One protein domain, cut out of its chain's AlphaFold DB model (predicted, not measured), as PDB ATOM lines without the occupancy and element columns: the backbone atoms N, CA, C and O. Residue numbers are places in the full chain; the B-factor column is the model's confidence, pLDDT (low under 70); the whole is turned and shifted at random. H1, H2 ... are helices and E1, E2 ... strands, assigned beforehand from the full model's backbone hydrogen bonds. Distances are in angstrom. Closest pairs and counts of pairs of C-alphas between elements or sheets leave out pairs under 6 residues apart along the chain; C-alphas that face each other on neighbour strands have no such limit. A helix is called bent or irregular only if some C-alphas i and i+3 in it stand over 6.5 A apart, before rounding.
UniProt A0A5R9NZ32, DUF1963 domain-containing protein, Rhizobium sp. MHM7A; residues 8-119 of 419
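AT A GLANCE: This is residues 8 to 119 of the 419 residues of the protein "DUF1963 domain-containing protein" of Rhizobium sp. MHM7A (UniProt A0A5R9NZ32). A twisted sheet of four strands, E1 to E4, has its one face covered by helices and its other face bare: the long helix H1 crosses the strands, H2 packs on the first part of H1, and the short H3 sits over E3. H4 stands at one end of the sheet, where it packs on H1, and the long link of residues 60 to 75 loops out beyond the other end. The 112 printed residues hold four named helices and four named strands in the order H1 E1 H2 E2 H3 E3 E4 H4; the class is mixed, helices and strands. The sheet's order is E1 - E4 - E3 - E2, antiparallel throughout. The whole is compact, with a radius of gyration of the C-alphas of 14.7 A, and elongated, with spans of 47 by 27 by 21 A.

IN THESE COORDINATES: H1, residues 8 to 26, begins with C-alpha 8 at (38.328, -47.095, -23.195) and is 25.6 A long. E1, residues 36 to 44, measures 26.2 A. H2, residues 49 to 59, measures 14.7 A and is irregular: C-alphas 54 and 57 are 7.1 A apart. E2 is residues 76 to 78 and H3 residues 81 to 85. E3, residues 88 to 97, measures 24.3 A, and E4, residues 100 to 108, 26.1 A. H4, residues 109 to 119, measures 15.1 A and ends with C-alpha 119 at (47.210, -39.230, -5.611).

HOW THE PARTS SIT: H1 is on the sheet at a height of 9.2 A, over E1 and, only just, with 3 C-alphas each, over E4 and E2. On the local plane it stands at 77 degrees to E1, across the strands. H1 and H2, on the same face, form two layers with the sheet, helices on one face of it. H1, the hub, touches H2 with residues 10 to 17 alone; their closest C-alphas, of Lys 10 and Ala 55, are 4.5 A apart, at a steep tilt of 52 degrees, opposite ways. With residues 8 to 15 alone H1 touches H3, which is on the same face; the closest C-alphas, of Lys 8 and Ala 82, are 6.6 A apart. With residues 19 to 23 alone H1 touches H4, about perpendicular at 89 degrees; the closest C-alphas, of Ile 23 and Val 116, are 5.8 A apart. H4 only grazes the sheet, with residues 109 to 112. N 41 and O 103 of E1 and E4, 2.9 A, N 92 and O 104 of E3 and E4, a hairpin, 2.7 A, and N 78 and O 91 of E2 and E3, 2.8 A, are within hydrogen-bond range. Every O i to N i+4 pair is within range in H1, H3 and H4, and 4 of 7 in H2.

THE WHOLE: The C-alphas of Ser 32 and Asn 68, the two farthest apart, are 47.9 A apart. The printed part has no cut. The link from H2 to E2, 16 residues, is long. Mean pLDDT of the printed part is 74.2; residues 23 to 37, residue 47 and residues 63 to 71 are under 70.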
ATOM      1  N   LYS A   8      37.236 -47.198 -24.163       74.44
ATOM      2  CA  LYS A   8      38.328 -47.095 -23.195       74.44
ATOM      3  C   LYS A   8      38.231 -45.798 -22.387       74.44
ATOM      4  O   LYS A   8      38.252 -45.868 -21.169       74.44
ATOM      5  N   GLU A   9      38.074 -44.653 -23.053       76.00
ATOM      6  CA  GLU A   9      37.955 -43.344 -22.389       76.00
ATOM      7  C   GLU A   9      36.748 -43.296 -21.443       76.00
ATOM      8  O   GLU A   9      36.849 -42.760 -20.345       76.00
ATOM      9  N   LYS A  10      35.638 -43.944 -21.814       74.75
ATOM     10  CA  LYS A  10      34.457 -44.090 -20.946       74.75
ATOM     11  C   LYS A  10      34.748 -44.906 -19.688       74.75
ATOM     12  O   LYS A  10      34.389 -44.496 -18.590       74.75
ATOM     13  N   ILE A  11      35.410 -46.057 -19.843       72.12
ATOM     14  CA  ILE A  11      35.805 -46.907 -18.709       72.12
ATOM     15  C   ILE A  11      36.795 -46.170 -17.804       72.12
ATOM     16  O   ILE A  11      36.664 -46.256 -16.588       72.12
ATOM     17  N   ASP A  12      37.746 -45.434 -18.376       74.12
ATOM     18  CA  ASP A  12      38.729 -44.662 -17.615       74.12
ATOM     19  C   ASP A  12      38.056 -43.507 -16.844       74.12
ATOM     20  O   ASP A  12      38.408 -43.272 -15.689       74.12
ATOM     21  N   ALA A  13      37.038 -42.846 -17.411       75.94
ATOM     22  CA  ALA A  13      36.244 -41.829 -16.712       75.94
ATOM     23  C   ALA A  13      35.437 -42.418 -15.539       75.94
ATOM     24  O   ALA A  13      35.495 -41.895 -14.425       75.94
ATOM     25  N   ILE A  14      34.748 -43.548 -15.758       74.75
ATOM     26  CA  ILE A  14      34.014 -44.272 -14.703       74.75
ATOM     27  C   ILE A  14      34.965 -44.717 -13.594       74.75
ATOM     28  O   ILE A  14      34.712 -44.460 -12.416       74.75
ATOM     29  N   ALA A  15      36.075 -45.358 -13.967       72.88
ATOM     30  CA  ALA A  15      37.077 -45.818 -13.020       72.88
ATOM     31  C   ALA A  15      37.648 -44.642 -12.225       72.88
ATOM     32  O   ALA A  15      37.718 -44.740 -11.008       72.88
ATOM     33  N   SER A  16      37.982 -43.523 -12.873       75.56
ATOM     34  CA  SER A  16      38.509 -42.329 -12.199       75.56
ATOM     35  C   SER A  16      37.528 -41.772 -11.168       75.56
ATOM     36  O   SER A  16      37.935 -41.481 -10.048       75.56
ATOM     37  N   CYS A  17      36.236 -41.688 -11.501       73.69
ATOM     38  CA  CYS A  17      35.215 -41.158 -10.596       73.69
ATOM     39  C   CYS A  17      34.970 -42.086  -9.389       73.69
ATOM     40  O   CYS A  17      34.880 -41.629  -8.247       73.69
ATOM     41  N   ILE A  18      34.948 -43.406  -9.619       72.88
ATOM     42  CA  ILE A  18      34.909 -44.416  -8.549       72.88
ATOM     43  C   ILE A  18      36.162 -44.298  -7.680       72.88
ATOM     44  O   ILE A  18      36.053 -44.168  -6.466       72.88
ATOM     45  N   ILE A  19      37.352 -44.312  -8.285       72.62
ATOM     46  CA  ILE A  19      38.637 -44.241  -7.585       72.62
ATOM     47  C   ILE A  19      38.717 -42.967  -6.746       72.62
ATOM     48  O   ILE A  19      39.143 -43.043  -5.601       72.62
ATOM     49  N   GLU A  20      38.264 -41.819  -7.247       72.44
ATOM     50  CA  GLU A  20      38.247 -40.571  -6.483       72.44
ATOM     51  C   GLU A  20      37.393 -40.691  -5.210       72.44
ATOM     52  O   GLU A  20      37.842 -40.313  -4.122       72.44
ATOM     53  N   ARG A  21      36.187 -41.268  -5.310       71.81
ATOM     54  CA  ARG A  21      35.333 -41.524  -4.139       71.81
ATOM     55  C   ARG A  21      35.937 -42.556  -3.196       71.81
ATOM     56  O   ARG A  21      35.951 -42.340  -1.986       71.81
ATOM     57  N   LEU A  22      36.519 -43.624  -3.736       70.00
ATOM     58  CA  LEU A  22      37.187 -44.651  -2.943       70.00
ATOM     59  C   LEU A  22      38.428 -44.122  -2.232       70.00
ATOM     60  O   LEU A  22      38.657 -44.492  -1.088       70.00
ATOM     61  N   ILE A  23      39.198 -43.226  -2.850       68.19
ATOM     62  CA  ILE A  23      40.302 -42.518  -2.195       68.19
ATOM     63  C   ILE A  23      39.749 -41.690  -1.030       68.19
ATOM     64  O   ILE A  23      40.252 -41.819   0.085       68.19
ATOM     65  N   LYS A  24      38.684 -40.898  -1.247       64.94
ATOM     66  CA  LYS A  24      38.032 -40.100  -0.187       64.94
ATOM     67  C   LYS A  24      37.534 -40.976   0.976       64.94
ATOM     68  O   LYS A  24      37.677 -40.576   2.130       64.94
ATOM     69  N   PHE A  25      37.003 -42.166   0.691       63.44
ATOM     70  CA  PHE A  25      36.481 -43.102   1.694       63.44
ATOM     71  C   PHE A  25      37.590 -43.884   2.425       63.44
ATOM     72  O   PHE A  25      37.595 -43.963   3.651       63.44
ATOM     73  N   HIS A  26      38.583 -44.406   1.698       63.78
ATOM     74  CA  HIS A  26      39.684 -45.210   2.250       63.78
ATOM     75  C   HIS A  26      40.609 -44.406   3.171       63.78
ATOM     76  O   HIS A  26      41.230 -44.946   4.080       63.78
ATOM     77  N   ILE A  27      40.671 -43.095   2.961       56.25
ATOM     78  CA  ILE A  27      41.371 -42.155   3.832       56.25
ATOM     79  C   ILE A  27      40.734 -42.066   5.238       56.25
ATOM     80  O   ILE A  27      41.423 -41.722   6.196       56.25
ATOM     81  N   ARG A  28      39.446 -42.408   5.391       49.22
ATOM     82  CA  ARG A  28      38.742 -42.407   6.689       49.22
ATOM     83  C   ARG A  28      38.861 -43.735   7.436       49.22
ATOM     84  O   ARG A  28      38.915 -43.747   8.661       49.22
ATOM     85  N   GLU A  29      38.952 -44.846   6.713       52.50
ATOM     86  CA  GLU A  29      39.024 -46.185   7.291       52.50
ATOM     87  C   GLU A  29      40.426 -46.766   7.080       52.50
ATOM     88  O   GLU A  29      40.720 -47.356   6.043       52.50
ATOM     89  N   CYS A  30      41.313 -46.601   8.070       46.50
ATOM     90  CA  CYS A  30      42.627 -47.255   8.115       46.50
ATOM     91  C   CYS A  30      42.475 -48.792   8.108       46.50
ATOM     92  O   CYS A  30      42.548 -49.451   9.146       46.50
ATOM     93  N   ALA A  31      42.232 -49.382   6.939       43.94
ATOM     94  CA  ALA A  31      41.813 -50.769   6.832       43.94
ATOM     95  C   ALA A  31      42.997 -51.746   6.888       43.94
ATOM     96  O   ALA A  31      43.922 -51.735   6.065       43.94
ATOM     97  N   SER A  32      42.915 -52.670   7.846       47.22
ATOM     98  CA  SER A  32      43.756 -53.860   7.925       47.22
ATOM     99  C   SER A  32      43.160 -55.031   7.121       47.22
ATOM    100  O   SER A  32      41.982 -55.334   7.243       47.22
ATOM    101  N   LYS A  33      44.028 -55.721   6.361       49.75
ATOM    102  CA  LYS A  33      43.986 -57.145   5.939       49.75
ATOM    103  C   LYS A  33      43.032 -57.726   4.854       49.75
ATOM    104  O   LYS A  33      43.157 -58.936   4.664       49.75
ATOM    105  N   PRO A  34      42.208 -57.028   4.051       52.44
ATOM    106  CA  PRO A  34      41.654 -57.674   2.856       52.44
ATOM    107  C   PRO A  34      42.646 -57.653   1.675       52.44
ATOM    108  O   PRO A  34      43.456 -56.738   1.539       52.44
ATOM    109  N   ILE A  35      42.593 -58.682   0.819       57.09
ATOM    110  CA  ILE A  35      43.296 -58.735  -0.484       57.09
ATOM    111  C   ILE A  35      42.463 -58.012  -1.563       57.09
ATOM    112  O   ILE A  35      42.999 -57.523  -2.561       57.09
ATOM    113  N   THR A  36      41.154 -57.910  -1.333       59.50
ATOM    114  CA  THR A  36      40.133 -57.421  -2.262       59.50
ATOM    115  C   THR A  36      39.219 -56.431  -1.547       59.50
ATOM    116  O   THR A  36      38.769 -56.701  -0.438       59.50
ATOM    117  N   TYR A  37      38.975 -55.272  -2.154       67.25
ATOM    118  CA  TYR A  37      38.080 -54.246  -1.626       67.25
ATOM    119  C   TYR A  37      36.777 -54.265  -2.422       67.25
ATOM    120  O   TYR A  37      36.794 -54.016  -3.629       67.25
ATOM    121  N   GLU A  38      35.678 -54.594  -1.750       76.06
ATOM    122  CA  GLU A  38      34.332 -54.498  -2.308       76.06
ATOM    123  C   GLU A  38      33.784 -53.096  -2.062       76.06
ATOM    124  O   GLU A  38      33.955 -52.540  -0.977       76.06
ATOM    125  N   PHE A  39      33.134 -52.519  -3.069       74.88
ATOM    126  CA  PHE A  39      32.564 -51.182  -2.965       74.88
ATOM    127  C   PHE A  39      31.172 -51.089  -3.558       74.88
ATOM    128  O   PHE A  39      30.814 -51.845  -4.461       74.88
ATOM    129  N   LYS A  40      30.418 -50.113  -3.045       79.69
ATOM    130  CA  LYS A  40      29.087 -49.747  -3.506       79.69
ATOM    131  C   LYS A  40      28.942 -48.229  -3.471       79.69
ATOM    132  O   LYS A  40      28.838 -47.653  -2.395       79.69
ATOM    133  N   GLU A  41      28.939 -47.598  -4.639       76.88
ATOM    134  CA  GLU A  41      28.932 -46.135  -4.763       76.88
ATOM    135  C   GLU A  41      27.708 -45.644  -5.535       76.88
ATOM    136  O   GLU A  41      27.435 -46.111  -6.641       76.88
ATOM    137  N   HIS A  42      26.985 -44.688  -4.951       80.31
ATOM    138  CA  HIS A  42      25.734 -44.142  -5.481       80.31
ATOM    139  C   HIS A  42      25.964 -42.810  -6.196       80.31
ATOM    140  O   HIS A  42      26.575 -41.908  -5.624       80.31
ATOM    141  N   PHE A  43      25.447 -42.662  -7.413       77.56
ATOM    142  CA  PHE A  43      25.571 -41.433  -8.196       77.56
ATOM    143  C   PHE A  43      24.199 -40.968  -8.681       77.56
ATOM    144  O   PHE A  43      23.443 -41.773  -9.225       77.56
ATOM    145  N   ASP A  44      23.924 -39.677  -8.497       80.25
ATOM    146  CA  ASP A  44      22.814 -38.936  -9.104       80.25
ATOM    147  C   ASP A  44      23.380 -38.099 -10.262       80.25
ATOM    148  O   ASP A  44      24.488 -37.560 -10.156       80.25
ATOM    149  N   ARG A  45      22.653 -37.999 -11.379       80.88
ATOM    150  CA  ARG A  45      23.074 -37.238 -12.560       80.88
ATOM    151  C   ARG A  45      23.356 -35.780 -12.218       80.88
ATOM    152  O   ARG A  45      24.296 -35.224 -12.772       80.88
ATOM    153  N   ARG A  46      22.614 -35.176 -11.287       72.50
ATOM    154  CA  ARG A  46      22.836 -33.783 -10.862       72.50
ATOM    155  C   ARG A  46      24.209 -33.584 -10.224       72.50
ATOM    156  O   ARG A  46      24.834 -32.553 -10.439       72.50
ATOM    157  N   ASP A  47      24.702 -34.594  -9.514       68.44
ATOM    158  CA  ASP A  47      25.988 -34.544  -8.810       68.44
ATOM    159  C   ASP A  47      27.167 -34.990  -9.693       68.44
ATOM    160  O   ASP A  47      28.331 -34.867  -9.305       68.44
ATOM    161  N   ALA A  48      26.880 -35.574 -10.860       75.19
ATOM    162  CA  ALA A  48      27.870 -36.220 -11.715       75.19
ATOM    163  C   ALA A  48      27.534 -36.097 -13.211       75.19
ATOM    164  O   ALA A  48      27.750 -37.035 -13.976       75.19
ATOM    165  N   GLU A  49      27.024 -34.941 -13.641       79.19
ATOM    166  CA  GLU A  49      26.512 -34.712 -15.002       79.19
ATOM    167  C   GLU A  49      27.522 -35.136 -16.077       79.19
ATOM    168  O   GLU A  49      27.210 -35.935 -16.958       79.19
ATOM    169  N   LEU A  50      28.783 -34.728 -15.915       76.56
ATOM    170  CA  LEU A  50      29.867 -35.067 -16.836       76.56
ATOM    171  C   LEU A  50      30.110 -36.583 -16.951       76.56
ATOM    172  O   LEU A  50      30.380 -37.090 -18.039       76.56
ATOM    173  N   LEU A  51      30.017 -37.317 -15.835       77.69
ATOM    174  CA  LEU A  51      30.144 -38.776 -15.828       77.69
ATOM    175  C   LEU A  51      28.995 -39.409 -16.618       77.69
ATOM    176  O   LEU A  51      29.226 -40.340 -17.396       77.69
ATOM    177  N   PHE A  52      27.778 -38.893 -16.433       81.94
ATOM    178  CA  PHE A  52      26.605 -39.393 -17.133       81.94
ATOM    179  C   PHE A  52      26.718 -39.174 -18.640       81.94
ATOM    180  O   PHE A  52      26.727 -40.152 -19.391       81.94
ATOM    181  N   GLU A  53      26.935 -37.931 -19.065       80.25
ATOM    182  CA  GLU A  53      27.018 -37.561 -20.480       80.25
ATOM    183  C   GLU A  53      28.128 -38.319 -21.218       80.25
ATOM    184  O   GLU A  53      27.952 -38.809 -22.339       80.25
ATOM    185  N   GLN A  54      29.308 -38.415 -20.598       79.50
ATOM    186  CA  GLN A  54      30.479 -38.950 -21.282       79.50
ATOM    187  C   GLN A  54      30.514 -40.474 -21.269       79.50
ATOM    188  O   GLN A  54      30.974 -41.075 -22.248       79.50
ATOM    189  N   ALA A  55      30.048 -41.106 -20.188       77.62
ATOM    190  CA  ALA A  55      30.333 -42.511 -19.935       77.62
ATOM    191  C   ALA A  55      29.112 -43.398 -19.666       77.62
ATOM    192  O   ALA A  55      29.197 -44.585 -19.987       77.62
ATOM    193  N   ILE A  56      28.000 -42.872 -19.141       80.25
ATOM    194  CA  ILE A  56      26.839 -43.683 -18.725       80.25
ATOM    195  C   ILE A  56      25.713 -43.656 -19.746       80.25
ATOM    196  O   ILE A  56      25.242 -44.723 -20.136       80.25
ATOM    197  N   ASP A  57      25.337 -42.486 -20.252       81.88
ATOM    198  CA  ASP A  57      24.268 -42.345 -21.244       81.88
ATOM    199  C   ASP A  57      24.508 -43.210 -22.492       81.88
ATOM    200  O   ASP A  57      23.579 -43.877 -22.952       81.88
ATOM    201  N   PRO A  58      25.749 -43.341 -23.009       81.12
ATOM    202  CA  PRO A  58      26.013 -44.224 -24.142       81.12
ATOM    203  C   PRO A  58      25.877 -45.726 -23.841       81.12
ATOM    204  O   PRO A  58      25.987 -46.528 -24.770       81.12
ATOM    205  N   LEU A  59      25.742 -46.119 -22.569       76.88
ATOM    206  CA  LEU A  59      25.521 -47.503 -22.137       76.88
ATOM    207  C   LEU A  59      24.029 -47.824 -21.969       76.88
ATOM    208  O   LEU A  59      23.680 -49.002 -21.883       76.88
ATOM    209  N   ILE A  60      23.158 -46.808 -21.944       76.88
ATOM    210  CA  ILE A  60      21.707 -46.994 -21.887       76.88
ATOM    211  C   ILE A  60      21.250 -47.555 -23.242       76.88
ATOM    212  O   ILE A  60      21.494 -46.936 -24.283       76.88
ATOM    213  N   PRO A  61      20.598 -48.731 -23.291       72.44
ATOM    214  CA  PRO A  61      20.120 -49.264 -24.558       72.44
ATOM    215  C   PRO A  61      19.061 -48.329 -25.159       72.44
ATOM    216  O   PRO A  61      18.165 -47.879 -24.452       72.44
ATOM    217  N   ALA A  62      19.098 -48.107 -26.478       70.56
ATOM    218  CA  ALA A  62      18.206 -47.166 -27.175       70.56
ATOM    219  C   ALA A  62      16.694 -47.425 -26.969       70.56
ATOM    220  O   ALA A  62      15.878 -46.536 -27.180       70.56
ATOM    221  N   ALA A  63      16.310 -48.638 -26.556       63.28
ATOM    222  CA  ALA A  63      14.927 -48.994 -26.231       63.28
ATOM    223  C   ALA A  63      14.437 -48.449 -24.871       63.28
ATOM    224  O   ALA A  63      13.241 -48.517 -24.600       63.28
ATOM    225  N   HIS A  64      15.338 -47.921 -24.038       62.72
ATOM    226  CA  HIS A  64      15.058 -47.339 -22.720       62.72
ATOM    227  C   HIS A  64      15.144 -45.802 -22.735       62.72
ATOM    228  O   HIS A  64      15.454 -45.186 -21.719       62.72
ATOM    229  N   ASP A  65      14.886 -45.186 -23.896       58.41
ATOM    230  CA  ASP A  65      14.878 -43.731 -24.058       58.41
ATOM    231  C   ASP A  65      13.902 -43.067 -23.064       58.41
ATOM    232  O   ASP A  65      12.764 -43.515 -22.860       58.41
ATOM    233  N   VAL A  66      14.394 -41.999 -22.435       53.19
ATOM    234  CA  VAL A  66      14.091 -41.502 -21.076       53.19
ATOM    235  C   VAL A  66      12.631 -41.070 -20.873       53.19
ATOM    236  O   VAL A  66      12.168 -40.883 -19.752       53.19
ATOM    237  N   ILE A  67      11.866 -40.939 -21.954       51.22
ATOM    238  CA  ILE A  67      10.541 -40.313 -21.938       51.22
ATOM    239  C   ILE A  67       9.394 -41.341 -21.900       51.22
ATOM    240  O   ILE A  67       8.294 -40.992 -21.485       51.22
ATOM    241  N   ASN A  68       9.606 -42.608 -22.294       45.09
ATOM    242  CA  ASN A  68       8.474 -43.469 -22.689       45.09
ATOM    243  C   ASN A  68       8.390 -44.879 -22.077       45.09
ATOM    244  O   ASN A  68       7.399 -45.566 -22.334       45.09
ATOM    245  N   THR A  69       9.356 -45.353 -21.282       53.25
ATOM    246  CA  THR A  69       9.306 -46.735 -20.758       53.25
ATOM    247  C   THR A  69       9.596 -46.842 -19.259       53.25
ATOM    248  O   THR A  69      10.663 -46.488 -18.784       53.25
ATOM    249  N   LEU A  70       8.641 -47.414 -18.512       57.84
ATOM    250  CA  LEU A  70       8.776 -47.800 -17.094       57.84
ATOM    251  C   LEU A  70       9.470 -49.168 -16.914       57.84
ATOM    252  O   LEU A  70       9.350 -49.798 -15.864       57.84
ATOM    253  N   ALA A  71      10.135 -49.684 -17.952       66.31
ATOM    254  CA  ALA A  71      10.804 -50.978 -17.881       66.31
ATOM    255  C   ALA A  71      12.150 -50.827 -17.151       66.31
ATOM    256  O   ALA A  71      12.922 -49.937 -17.516       66.31
ATOM    257  N   PRO A  72      12.460 -51.684 -16.158       75.00
ATOM    258  CA  PRO A  72      13.731 -51.618 -15.447       75.00
ATOM    259  C   PRO A  72      14.902 -51.767 -16.427       75.00
ATOM    260  O   PRO A  72      14.897 -52.658 -17.280       75.00
ATOM    261  N   ILE A  73      15.892 -50.877 -16.310       78.44
ATOM    262  CA  ILE A  73      17.118 -50.931 -17.111       78.44
ATOM    263  C   ILE A  73      17.962 -52.097 -16.577       78.44
ATOM    264  O   ILE A  73      18.195 -52.165 -15.369       78.44
ATOM    265  N   PRO A  74      18.403 -53.038 -17.431       83.12
ATOM    266  CA  PRO A  74      19.192 -54.172 -16.973       83.12
ATOM    267  C   PRO A  74      20.564 -53.723 -16.458       83.12
ATOM    268  O   PRO A  74      21.218 -52.867 -17.058       83.12
ATOM    269  N   ASP A  75      21.020 -54.355 -15.377       87.12
ATOM    270  CA  ASP A  75      22.360 -54.141 -14.835       87.12
ATOM    271  C   ASP A  75      23.434 -54.406 -15.901       87.12
ATOM    272  O   ASP A  75      23.381 -55.393 -16.643       87.12
ATOM    273  N   VAL A  76      24.446 -53.542 -15.949       85.88
ATOM    274  CA  VAL A  76      25.566 -53.673 -16.887       85.88
ATOM    275  C   VAL A  76      26.788 -54.162 -16.131       85.88
ATOM    276  O   VAL A  76      27.369 -53.434 -15.328       85.88
ATOM    277  N   ARG A  77      27.215 -55.392 -16.414       87.75
ATOM    278  CA  ARG A  77      28.484 -55.918 -15.912       87.75
ATOM    279  C   ARG A  77      29.605 -55.614 -16.899       87.75
ATOM    280  O   ARG A  77      29.565 -56.026 -18.056       87.75
ATOM    281  N   LEU A  78      30.617 -54.912 -16.414       83.62
ATOM    282  CA  LEU A  78      31.838 -54.592 -17.124       83.62
ATOM    283  C   LEU A  78      32.972 -55.467 -16.584       83.62
ATOM    284  O   LEU A  78      33.298 -55.451 -15.397       83.62
ATOM    285  N   ASP A  79      33.605 -56.198 -17.496       84.56
ATOM    286  CA  ASP A  79      34.809 -56.982 -17.253       84.56
ATOM    287  C   ASP A  79      35.811 -56.671 -18.378       84.56
ATOM    288  O   ASP A  79      35.426 -56.444 -19.527       84.56
ATOM    289  N   GLY A  80      37.117 -56.665 -18.094       81.81
ATOM    290  CA  GLY A  80      38.106 -56.517 -19.164       81.81
ATOM    291  C   GLY A  80      39.457 -55.958 -18.747       81.81
ATOM    292  O   GLY A  80      39.707 -55.620 -17.594       81.81
ATOM    293  N   ARG A  81      40.362 -55.861 -19.729       80.94
ATOM    294  CA  ARG A  81      41.742 -55.398 -19.514       80.94
ATOM    295  C   ARG A  81      41.802 -53.941 -19.038       80.94
ATOM    296  O   ARG A  81      42.643 -53.632 -18.209       80.94
ATOM    297  N   ALA A  82      40.909 -53.076 -19.523       74.94
ATOM    298  CA  ALA A  82      40.866 -51.667 -19.126       74.94
ATOM    299  C   ALA A  82      40.560 -51.490 -17.625       74.94
ATOM    300  O   ALA A  82      41.277 -50.770 -16.940       74.94
ATOM    301  N   LEU A  83      39.581 -52.224 -17.084       77.00
ATOM    302  CA  LEU A  83      39.288 -52.226 -15.645       77.00
ATOM    303  C   LEU A  83      40.446 -52.808 -14.828       77.00
ATOM    304  O   LEU A  83      40.880 -52.201 -13.851       77.00
ATOM    305  N   LYS A  84      41.022 -53.929 -15.286       82.69
ATOM    306  CA  LYS A  84      42.167 -54.567 -14.617       82.69
ATOM    307  C   LYS A  84      43.405 -53.673 -14.564       82.69
ATOM    308  O   LYS A  84      44.127 -53.716 -13.576       82.69
ATOM    309  N   ASN A  85      43.641 -52.853 -15.588       82.56
ATOM    310  CA  ASN A  85      44.733 -51.874 -15.584       82.56
ATOM    311  C   ASN A  85      44.564 -50.818 -14.479       82.56
ATOM    312  O   ASN A  85      45.561 -50.304 -13.984       82.56
ATOM    313  N   ASN A  86      43.322 -50.547 -14.076       75.75
ATOM    314  CA  ASN A  86      42.961 -49.683 -12.952       75.75
ATOM    315  C   ASN A  86      42.777 -50.477 -11.636       75.75
ATOM    316  O   ASN A  86      42.277 -49.950 -10.650       75.75
ATOM    317  N   GLY A  87      43.142 -51.766 -11.607       82.62
ATOM    318  CA  GLY A  87      43.002 -52.631 -10.433       82.62
ATOM    319  C   GLY A  87      41.587 -53.131 -10.146       82.62
ATOM    320  O   GLY A  87      41.400 -53.877  -9.188       82.62
ATOM    321  N   ILE A  88      40.595 -52.759 -10.955       83.81
ATOM    322  CA  ILE A  88      39.203 -53.183 -10.794       83.81
ATOM    323  C   ILE A  88      39.035 -54.543 -11.481       83.81
ATOM    324  O   ILE A  88      39.273 -54.695 -12.681       83.81
ATOM    325  N   ARG A  89      38.643 -55.563 -10.716       86.19
ATOM    326  CA  ARG A  89      38.466 -56.934 -11.212       86.19
ATOM    327  C   ARG A  89      37.196 -57.071 -12.029       86.19
ATOM    328  O   ARG A  89      37.237 -57.668 -13.104       86.19
ATOM    329  N   HIS A  90      36.114 -56.517 -11.501       87.19
ATOM    330  CA  HIS A  90      34.813 -56.442 -12.140       87.19
ATOM    331  C   HIS A  90      34.057 -55.227 -11.604       87.19
ATOM    332  O   HIS A  90      34.287 -54.793 -10.472       87.19
ATOM    333  N   LEU A  91      33.162 -54.690 -12.426       87.31
ATOM    334  CA  LEU A  91      32.313 -53.559 -12.085       87.31
ATOM    335  C   LEU A  91      30.904 -53.825 -12.604       87.31
ATOM    336  O   LEU A  91      30.727 -54.179 -13.764       87.31
ATOM    337  N   THR A  92      29.903 -53.638 -11.763       89.25
ATOM    338  CA  THR A  92      28.489 -53.755 -12.106       89.25
ATOM    339  C   THR A  92      27.840 -52.396 -11.935       89.25
ATOM    340  O   THR A  92      27.957 -51.782 -10.878       89.25
ATOM    341  N   ILE A  93      27.159 -51.929 -12.972       87.19
ATOM    342  CA  ILE A  93      26.331 -50.729 -12.945       87.19
ATOM    343  C   ILE A  93      24.900 -51.186 -12.708       87.19
ATOM    344  O   ILE A  93      24.323 -51.861 -13.561       87.19
ATOM    345  N   LYS A  94      24.352 -50.838 -11.550       86.69
ATOM    346  CA  LYS A  94      22.958 -51.082 -11.191       86.69
ATOM    347  C   LYS A  94      22.149 -49.818 -11.370       86.69
ATOM    348  O   LYS A  94      22.537 -48.765 -10.865       86.69
ATOM    349  N   TRP A  95      21.018 -49.924 -12.044       82.31
ATOM    350  CA  TRP A  95      20.174 -48.774 -12.347       82.31
ATOM    351  C   TRP A  95      19.036 -48.676 -11.344       82.31
ATOM    352  O   TRP A  95      18.328 -49.650 -11.097       82.31
ATOM    353  N   TRP A  96      18.845 -47.490 -10.781       77.31
ATOM    354  CA  TRP A  96      17.644 -47.168 -10.011       77.31
ATOM    355  C   TRP A  96      16.619 -46.515 -10.931       77.31
ATOM    356  O   TRP A  96      15.443 -46.868 -10.927       77.31
ATOM    357  N   ASN A  97      17.103 -45.583 -11.751       78.75
ATOM    358  CA  ASN A  97      16.408 -44.962 -12.867       78.75
ATOM    359  C   ASN A  97      17.464 -44.419 -13.857       78.75
ATOM    360  O   ASN A  97      18.643 -44.758 -13.757       78.75
ATOM    361  N   VAL A  98      17.048 -43.603 -14.826       76.00
ATOM    362  CA  VAL A  98      17.939 -43.004 -15.839       76.00
ATOM    363  C   VAL A  98      18.937 -41.983 -15.276       76.00
ATOM    364  O   VAL A  98      19.972 -41.748 -15.889       76.00
ATOM    365  N   ASP A  99      18.642 -41.408 -14.113       77.50
ATOM    366  CA  ASP A  99      19.409 -40.342 -13.468       77.50
ATOM    367  C   ASP A  99      20.133 -40.833 -12.209       77.50
ATOM    368  O   ASP A  99      20.842 -40.067 -11.569       77.50
ATOM    369  N   ALA A 100      19.962 -42.101 -11.827       79.81
ATOM    370  CA  ALA A 100      20.510 -42.645 -10.595       79.81
ATOM    371  C   ALA A 100      21.028 -44.071 -10.790       79.81
ATOM    372  O   ALA A 100      20.284 -44.992 -11.150       79.81
ATOM    373  N   ILE A 101      22.312 -44.260 -10.488       82.69
ATOM    374  CA  ILE A 101      23.007 -45.540 -10.620       82.69
ATOM    375  C   ILE A 101      23.772 -45.903  -9.353       82.69
ATOM    376  O   ILE A 101      24.066 -45.078  -8.487       82.69
ATOM    377  N   THR A 102      24.113 -47.180  -9.239       85.25
ATOM    378  CA  THR A 102      25.045 -47.689  -8.241       85.25
ATOM    379  C   THR A 102      26.124 -48.509  -8.909       85.25
ATOM    380  O   THR A 102      25.828 -49.454  -9.635       85.25
ATOM    381  N   PHE A 103      27.373 -48.180  -8.624       84.38
ATOM    382  CA  PHE A 103      28.507 -49.003  -9.003       84.38
ATOM    383  C   PHE A 103      28.821 -49.991  -7.892       84.38
ATOM    384  O   PHE A 103      29.120 -49.581  -6.775       84.38
ATOM    385  N   GLU A 104      28.784 -51.280  -8.208       87.69
ATOM    386  CA  GLU A 104      29.210 -52.360  -7.320       87.69
ATOM    387  C   GLU A 104      30.381 -53.110  -7.948       87.69
ATOM    388  O   GLU A 104      30.290 -53.566  -9.089       87.69
ATOM    389  N   GLY A 105      31.493 -53.256  -7.236       86.88
ATOM    390  CA  GLY A 105      32.669 -53.908  -7.804       86.88
ATOM    391  C   GLY A 105      33.668 -54.403  -6.778       86.88
ATOM    392  O   GLY A 105      33.530 -54.185  -5.576       86.88
ATOM    393  N   GLU A 106      34.698 -55.066  -7.293       85.75
ATOM    394  CA  GLU A 106      35.817 -55.593  -6.516       85.75
ATOM    395  C   GLU A 106      37.124 -55.045  -7.090       85.75
ATOM    396  O   GLU A 106      37.363 -55.106  -8.299       85.75
ATOM    397  N   MET A 107      37.997 -54.541  -6.224       83.62
ATOM    398  CA  MET A 107      39.291 -53.983  -6.604       83.62
ATOM    399  C   MET A 107      40.434 -54.653  -5.845       83.62
ATOM    400  O   MET A 107      40.308 -55.020  -4.676       83.62
ATOM    401  N   GLU A 108      41.585 -54.789  -6.500       82.44
ATOM    402  CA  GLU A 108      42.806 -55.257  -5.854       82.44
ATOM    403  C   GLU A 108      43.326 -54.212  -4.867       82.44
ATOM    404  O   GLU A 108      43.622 -53.074  -5.235       82.44
ATOM    405  N   VAL A 109      43.501 -54.606  -3.604       77.06
ATOM    406  CA  VAL A 109      43.922 -53.679  -2.541       77.06
ATOM    407  C   VAL A 109      45.304 -53.084  -2.813       77.06
ATOM    408  O   VAL A 109      45.556 -51.932  -2.471       77.06
ATOM    409  N   SER A 110      46.205 -53.821  -3.466       78.06
ATOM    410  CA  SER A 110      47.509 -53.296  -3.895       78.06
ATOM    411  C   SER A 110      47.383 -52.176  -4.925       78.06
ATOM    412  O   SER A 110      48.120 -51.195  -4.840       78.06
ATOM    413  N   ALA A 111      46.451 -52.301  -5.872       79.75
ATOM    414  CA  ALA A 111      46.196 -51.266  -6.864       79.75
ATOM    415  C   ALA A 111      45.560 -50.035  -6.211       79.75
ATOM    416  O   ALA A 111      46.057 -48.931  -6.419       79.75
ATOM    417  N   LEU A 112      44.559 -50.225  -5.340       78.31
ATOM    418  CA  LEU A 112      43.974 -49.132  -4.557       78.31
ATOM    419  C   LEU A 112      45.037 -48.389  -3.748       78.31
ATOM    420  O   LEU A 112      45.143 -47.173  -3.843       78.31
ATOM    421  N   ARG A 113      45.869 -49.115  -2.990       75.69
ATOM    422  CA  ARG A 113      46.946 -48.523  -2.182       75.69
ATOM    423  C   ARG A 113      47.923 -47.719  -3.023       75.69
ATOM    424  O   ARG A 113      48.336 -46.650  -2.591       75.69
ATOM    425  N   LYS A 114      48.288 -48.221  -4.206       81.44
ATOM    426  CA  LYS A 114      49.156 -47.491  -5.129       81.44
ATOM    427  C   LYS A 114      48.482 -46.209  -5.620       81.44
ATOM    428  O   LYS A 114      49.082 -45.152  -5.510       81.44
ATOM    429  N   MET A 115      47.237 -46.285  -6.093       77.69
ATOM    430  CA  MET A 115      46.498 -45.112  -6.581       77.69
ATOM    431  C   MET A 115      46.308 -44.056  -5.490       77.69
ATOM    432  O   MET A 115      46.525 -42.873  -5.726       77.69
ATOM    433  N   VAL A 116      45.976 -44.492  -4.274       73.44
ATOM    434  CA  VAL A 116      45.890 -43.636  -3.087       73.44
ATOM    435  C   VAL A 116      47.243 -42.983  -2.786       73.44
ATOM    436  O   VAL A 116      47.288 -41.782  -2.534       73.44
ATOM    437  N   ALA A 117      48.346 -43.739  -2.838       76.12
ATOM    438  CA  ALA A 117      49.689 -43.211  -2.607       76.12
ATOM    439  C   ALA A 117      50.120 -42.202  -3.688       76.12
ATOM    440  O   ALA A 117      50.641 -41.145  -3.346       76.12
ATOM    441  N   ASP A 118      49.863 -42.488  -4.965       79.50
ATOM    442  CA  ASP A 118      50.208 -41.612  -6.092       79.50
ATOM    443  C   ASP A 118      49.393 -40.300  -6.046       79.50
ATOM    444  O   ASP A 118      49.947 -39.204  -6.178       79.50
ATOM    445  N   ALA A 119      48.082 -40.393  -5.782       74.19
ATOM    446  CA  ALA A 119      47.210 -39.230  -5.611       74.19
ATOM    447  C   ALA A 119      47.614 -38.386  -4.393       74.19
ATOM    448  O   ALA A 119      47.642 -37.156  -4.461       74.19
TER     449      ALA A 119